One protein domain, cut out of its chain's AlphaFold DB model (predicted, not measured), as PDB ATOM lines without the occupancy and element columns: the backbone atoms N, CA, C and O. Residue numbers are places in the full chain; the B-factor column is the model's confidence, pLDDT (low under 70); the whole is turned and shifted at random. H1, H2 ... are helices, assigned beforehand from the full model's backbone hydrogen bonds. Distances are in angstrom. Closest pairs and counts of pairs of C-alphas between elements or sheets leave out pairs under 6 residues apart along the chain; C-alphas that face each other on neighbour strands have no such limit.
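AT A GLANCE: This is residues 100 to 149 of the 481 residues of an uncharacterized protein of Puccinia sorghi (UniProt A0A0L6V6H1). An open chain runs from helix H1 at one end, through a long link with no named element, to H2 and H3, which make an L at the other end. No helix touches another. The printed part has 50 residues with three named helices, H1, H2 and H3 in that order, and no named strand; its class is all helix. It is extended, with a radius of gyration of the C-alphas of 17.6 A, and spans 43 by 25 by 19 A.

IN THESE COORDINATES: Find C-alpha 100 at (54.524, 85.022, 66.800); from there H1, residues 100 to 110, runs 15.2 A. Next look at H2, residues 125 to 134, 14.2 A long. H3, residues 138 to 147, runs 14.0 A to C-alpha 147 at (56.567, 106.629, 28.359).

HOW THE PARTS SIT: H1 is apart from H2 and H3. Look at Gln 134 and Gln 140, the closest C-alphas of H2 and H3, 6.9 A apart: these helices are close but not clearly touching, about perpendicular at 90 degrees. In H1, H2 and H3 every O i to N i+4 pair is within hydrogen-bond range.

THE WHOLE: The C-alphas farthest apart, of Lys 100 and His 147, are 44.1 A apart. The printed part has no cut. The link from H1 to H2, residues 111 to 124, is long; that from H2 to H3 is tight. Residues 116 to 119 have pLDDT under 70.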
ATOM      1  N   LYS A 100      55.567  84.809  65.798       89.19
ATOM      2  CA  LYS A 100      54.524  85.022  66.800       89.19
ATOM      3  C   LYS A 100      53.896  86.409  66.662       89.19
ATOM      4  O   LYS A 100      52.676  86.490  66.570       89.19
ATOM      5  N   GLU A 101      54.696  87.471  66.579       86.44
ATOM      6  CA  GLU A 101      54.188  88.834  66.359       86.44
ATOM      7  C   GLU A 101      53.396  88.941  65.046       86.44
ATOM      8  O   GLU A 101      52.292  89.487  65.030       86.44
ATOM      9  N   ALA A 102      53.879  88.330  63.957       88.75
ATOM     10  CA  ALA A 102      53.150  88.290  62.689       88.75
ATOM     11  C   ALA A 102      51.791  87.571  62.811       88.75
ATOM     12  O   ALA A 102      50.784  88.075  62.307       88.75
ATOM     13  N   PHE A 103      51.730  86.436  63.518       89.06
ATOM     14  CA  PHE A 103      50.471  85.732  63.792       89.06
ATOM     15  C   PHE A 103      49.522  86.562  64.660       89.06
ATOM     16  O   PHE A 103      48.334  86.632  64.349       89.06
ATOM     17  N   TYR A 104      50.021  87.234  65.700       89.62
ATOM     18  CA  TYR A 104      49.202  88.103  66.550       89.62
ATOM     19  C   TYR A 104      48.604  89.275  65.771       89.62
ATOM     20  O   TYR A 104      47.421  89.574  65.936       89.62
ATOM     21  N   VAL A 105      49.382  89.913  64.892       85.56
ATOM     22  CA  VAL A 105      48.874  90.969  64.005       85.56
ATOM     23  C   VAL A 105      47.805  90.410  63.066       85.56
ATOM     24  O   VAL A 105      46.745  91.015  62.925       85.56
ATOM     25  N   HIS A 106      48.027  89.235  62.475       84.00
ATOM     26  CA  HIS A 106      47.069  88.619  61.556       84.00
ATOM     27  C   HIS A 106      45.747  88.242  62.242       84.00
ATOM     28  O   HIS A 106      44.676  88.527  61.712       84.00
ATOM     29  N   ILE A 107      45.814  87.677  63.452       87.44
ATOM     30  CA  ILE A 107      44.646  87.352  64.282       87.44
ATOM     31  C   ILE A 107      43.897  88.630  64.679       87.44
ATOM     32  O   ILE A 107      42.678  88.688  64.538       87.44
ATOM     33  N   LYS A 108      44.609  89.685  65.104       85.50
ATOM     34  CA  LYS A 108      43.987  90.983  65.414       85.50
ATOM     35  C   LYS A 108      43.279  91.584  64.201       85.50
ATOM     36  O   LYS A 108      42.188  92.121  64.360       85.50
ATOM     37  N   VAL A 109      43.869  91.487  63.007       82.31
ATOM     38  CA  VAL A 109      43.236  91.938  61.756       82.31
ATOM     39  C   VAL A 109      41.986  91.110  61.454       82.31
ATOM     40  O   VAL A 109      40.936  91.687  61.185       82.31
ATOM     41  N   PHE A 110      42.063  89.778  61.544       81.44
ATOM     42  CA  PHE A 110      40.921  88.901  61.264       81.44
ATOM     43  C   PHE A 110      39.757  89.075  62.237       81.44
ATOM     44  O   PHE A 110      38.605  88.994  61.822       81.44
ATOM     45  N   TRP A 111      40.041  89.329  63.511       88.44
ATOM     46  CA  TRP A 111      39.017  89.564  64.529       88.44
ATOM     47  C   TRP A 111      38.570  91.025  64.627       88.44
ATOM     48  O   TRP A 111      37.794  91.363  65.513       88.44
ATOM     49  N   GLY A 112      39.057  91.911  63.751       83.94
ATOM     50  CA  GLY A 112      38.685  93.328  63.781       83.94
ATOM     51  C   GLY A 112      39.158  94.068  65.040       83.94
ATOM     52  O   GLY A 112      38.636  95.131  65.359       83.94
ATOM     53  N   LEU A 113      40.159  93.531  65.746       85.25
ATOM     54  CA  LEU A 113      40.755  94.118  66.954       85.25
ATOM     55  C   LEU A 113      41.805  95.196  66.639       85.25
ATOM     56  O   LEU A 113      42.456  95.721  67.544       85.25
ATOM     57  N   VAL A 114      42.015  95.517  65.361       81.69
ATOM     58  CA  VAL A 114      42.836  96.662  64.961       81.69
ATOM     59  C   VAL A 114      41.973  97.914  65.056       81.69
ATOM     60  O   VAL A 114      40.930  98.004  64.410       81.69
ATOM     61  N   ALA A 115      42.403  98.884  65.868       75.44
ATOM     62  CA  ALA A 115      41.717 100.163  65.995       75.44
ATOM     63  C   ALA A 115      41.487 100.770  64.601       75.44
ATOM     64  O   ALA A 115      42.425 100.892  63.811       75.44
ATOM     65  N   LYS A 116      40.243 101.171  64.308       61.16
ATOM     66  CA  LYS A 116      39.795 101.629  62.976       61.16
ATOM     67  C   LYS A 116      40.656 102.755  62.365       61.16
ATOM     68  O   LYS A 116      40.631 102.936  61.156       61.16
ATOM     69  N   LYS A 117      41.447 103.476  63.173       58.53
ATOM     70  CA  LYS A 117      42.353 104.560  62.745       58.53
ATOM     71  C   LYS A 117      43.727 104.101  62.218       58.53
ATOM     72  O   LYS A 117      44.457 104.929  61.689       58.53
ATOM     73  N   ALA A 118      44.103 102.826  62.360       58.03
ATOM     74  CA  ALA A 118      45.404 102.310  61.896       58.03
ATOM     75  C   ALA A 118      45.385 101.784  60.447       58.03
ATOM     76  O   ALA A 118      46.413 101.352  59.926       58.03
ATOM     77  N   ILE A 119      44.219 101.801  59.799       66.31
ATOM     78  CA  ILE A 119      44.072 101.455  58.387       66.31
ATOM     79  C   ILE A 119      44.282 102.755  57.600       66.31
ATOM     80  O   ILE A 119      43.600 103.735  57.910       66.31
ATOM     81  N   PRO A 120      45.216 102.818  56.629       75.75
ATOM     82  CA  PRO A 120      45.345 103.999  55.785       75.75
ATOM     83  C   PRO A 120      43.983 104.299  55.158       75.75
ATOM     84  O   PRO A 120      43.306 103.379  54.693       75.75
ATOM     85  N   LEU A 121      43.571 105.570  55.196       77.94
ATOM     86  CA  LEU A 121      42.321 106.000  54.578       77.94
ATOM     87  C   LEU A 121      42.281 105.487  53.141       77.94
ATOM     88  O   LEU A 121      43.273 105.586  52.413       77.94
ATOM     89  N   ALA A 122      41.142 104.910  52.762       84.88
ATOM     90  CA  ALA A 122      40.937 104.490  51.390       84.88
ATOM     91  C   ALA A 122      41.185 105.702  50.474       84.88
ATOM     92  O   ALA A 122      40.726 106.805  50.796       84.88
ATOM     93  N   PRO A 123      41.937 105.534  49.373       88.94
ATOM     94  CA  PRO A 123      42.118 106.614  48.418       88.94
ATOM     95  C   PRO A 123      40.743 107.090  47.913       88.94
ATOM     96  O   PRO A 123      39.837 106.262  47.775       88.94
ATOM     97  N   PRO A 124      40.566 108.398  47.647       94.06
ATOM     98  CA  PRO A 124      39.327 108.936  47.093       94.06
ATOM     99  C   PRO A 124      38.887 108.162  45.846       94.06
ATOM    100  O   PRO A 124      39.724 107.782  45.024       94.06
ATOM    101  N   GLU A 125      37.579 107.960  45.687       90.62
ATOM    102  CA  GLU A 125      37.004 107.155  44.598       90.62
ATOM    103  C   GLU A 125      37.424 107.664  43.210       90.62
ATOM    104  O   GLU A 125      37.721 106.872  42.316       90.62
ATOM    105  N   GLU A 126      37.592 108.979  43.069       94.06
ATOM    106  CA  GLU A 126      38.113 109.618  41.857       94.06
ATOM    107  C   GLU A 126      39.524 109.133  41.491       94.06
ATOM    108  O   GLU A 126      39.798 108.849  40.328       94.06
ATOM    109  N   GLN A 127      40.423 108.972  42.467       91.25
ATOM    110  CA  GLN A 127      41.793 108.510  42.206       91.25
ATOM    111  C   GLN A 127      41.819 107.038  41.799       91.25
ATOM    112  O   GLN A 127      42.582 106.645  40.917       91.25
ATOM    113  N   VAL A 128      40.968 106.229  42.430       91.69
ATOM    114  CA  VAL A 128      40.816 104.810  42.103       91.69
ATOM    115  C   VAL A 128      40.254 104.653  40.691       91.69
ATOM    116  O   VAL A 128      40.760 103.845  39.914       91.69
ATOM    117  N   TRP A 129      39.261 105.464  40.327       94.19
ATOM    118  CA  TRP A 129      38.683 105.461  38.988       94.19
ATOM    119  C   TRP A 129      39.686 105.913  37.923       94.19
ATOM    120  O   TRP A 129      39.835 105.224  36.918       94.19
ATOM    121  N   VAL A 130      40.437 106.994  38.166       90.69
ATOM    122  CA  VAL A 130      41.502 107.458  37.257       90.69
ATOM    123  C   VAL A 130      42.569 106.380  37.073       90.69
ATOM    124  O   VAL A 130      42.984 106.119  35.946       90.69
ATOM    125  N   PHE A 131      42.967 105.699  38.151       92.06
ATOM    126  CA  PHE A 131      43.905 104.583  38.074       92.06
ATOM    127  C   PHE A 131      43.351 103.443  37.208       92.06
ATOM    128  O   PHE A 131      44.023 102.980  36.290       92.06
ATOM    129  N   TYR A 132      42.106 103.016  37.440       92.50
ATOM    130  CA  TYR A 132      41.499 101.965  36.624       92.50
ATOM    131  C   TYR A 132      41.300 102.384  35.172       92.50
ATOM    132  O   TYR A 132      41.448 101.544  34.296       92.50
ATOM    133  N   GLN A 133      40.999 103.654  34.905       92.31
ATOM    134  CA  GLN A 133      40.847 104.181  33.553       92.31
ATOM    135  C   GLN A 133      42.185 104.232  32.797       92.31
ATOM    136  O   GLN A 133      42.210 103.990  31.592       92.31
ATOM    137  N   GLN A 134      43.290 104.509  33.495       87.12
ATOM    138  CA  GLN A 134      44.636 104.546  32.911       87.12
ATOM    139  C   GLN A 134      45.206 103.159  32.585       87.12
ATOM    140  O   GLN A 134      46.074 103.058  31.722       87.12
ATOM    141  N   PHE A 135      44.719 102.098  33.234       90.12
ATOM    142  CA  PHE A 135      45.242 100.734  33.081       90.12
ATOM    143  C   PHE A 135      44.173  99.730  32.613       90.12
ATOM    144  O   PHE A 135      44.144  98.589  33.075       90.12
ATOM    145  N   GLN A 136      43.281 100.134  31.699       90.19
ATOM    146  CA  GLN A 136      42.236  99.239  31.171       90.19
ATOM    147  C   GLN A 136      42.762  98.251  30.128       90.19
ATOM    148  O   GLN A 136      42.188  97.174  29.967       90.19
ATOM    149  N   SER A 137      43.838  98.605  29.419       94.12
ATOM    150  CA  SER A 137      44.462  97.756  28.401       94.12
ATOM    151  C   SER A 137      45.901  97.406  28.768       94.12
ATOM    152  O   SER A 137      46.641  98.245  29.282       94.12
ATOM    153  N   THR A 138      46.322  96.188  28.433       90.00
ATOM    154  CA  THR A 138      47.722  95.752  28.523       90.00
ATOM    155  C   THR A 138      48.650  96.704  27.764       90.00
ATOM    156  O   THR A 138      49.703  97.064  28.279       90.00
ATOM    157  N   ASP A 139      48.210  97.219  26.616       92.19
ATOM    158  CA  ASP A 139      48.996  98.157  25.806       92.19
ATOM    159  C   ASP A 139      49.200  99.505  26.519       92.19
ATOM    160  O   ASP A 139      50.226 100.157  26.350       92.19
ATOM    161  N   GLN A 140      48.242  99.932  27.352       85.81
ATOM    162  CA  GLN A 140      48.377 101.146  28.167       85.81
ATOM    163  C   GLN A 140      49.355 100.937  29.323       85.81
ATOM    164  O   GLN A 140      50.069 101.868  29.694       85.81
ATOM    165  N   VAL A 141      49.411  99.720  29.876       87.88
ATOM    166  CA  VAL A 141      50.402  99.347  30.892       87.88
ATOM    167  C   VAL A 141      51.801  99.378  30.278       87.88
ATOM    168  O   VAL A 141      52.679 100.040  30.823       87.88
ATOM    169  N   GLU A 142      51.998  98.727  29.129       89.75
ATOM    170  CA  GLU A 142      53.288  98.699  28.426       89.75
ATOM    171  C   GLU A 142      53.705 100.102  27.960       89.75
ATOM    172  O   GLU A 142      54.816 100.544  28.247       89.75
ATOM    173  N   SER A 143      52.782 100.874  27.380       90.56
ATOM    174  CA  SER A 143      53.044 102.265  26.995       90.56
ATOM    175  C   SER A 143      53.377 103.158  28.197       90.56
ATOM    176  O   SER A 143      54.247 104.017  28.093       90.56
ATOM    177  N   SER A 144      52.754 102.946  29.361       85.25
ATOM    178  CA  SER A 144      53.082 103.697  30.585       85.25
ATOM    179  C   SER A 144      54.432 103.299  31.184       85.25
ATOM    180  O   SER A 144      55.067 104.123  31.839       85.25
ATOM    181  N   ILE A 145      54.890 102.064  30.968       83.25
ATOM    182  CA  ILE A 145      56.247 101.633  31.333       83.25
ATOM    183  C   ILE A 145      57.273 102.321  30.423       83.25
ATOM    184  O   ILE A 145      58.288 102.811  30.915       83.25
ATOM    185  N   ASP A 146      56.976 102.418  29.127       88.69
ATOM    186  CA  ASP A 146      57.885 102.993  28.131       88.69
ATOM    187  C   ASP A 146      57.879 104.530  28.099       88.69
ATOM    188  O   ASP A 146      58.857 105.147  27.670       88.69
ATOM    189  N   HIS A 147      56.770 105.173  28.473       83.06
ATOM    190  CA  HIS A 147      56.567 106.629  28.359       83.06
ATOM    191  C   HIS A 147      56.307 107.314  29.701       83.06
ATOM    192  O   HIS A 147      56.193 108.543  29.758       83.06
ATOM    193  N   GLY A 148      56.207 106.545  30.786       82.50
ATOM    194  CA  GLY A 148      56.086 107.087  32.128       82.50
ATOM    195  C   GLY A 148      57.288 107.974  32.463       82.50
ATOM    196  O   GLY A 148      58.402 107.715  31.998       82.50
ATOM    197  N   PRO A 149      57.100 109.038  33.265       78.12
ATOM    198  CA  PRO A 149      58.222 109.834  33.730       78.12
ATOM    199  C   PRO A 149      59.206 108.893  34.418       78.12
ATOM    200  O   PRO A 149      58.835 108.188  35.357       78.12
TER     201      PRO A 149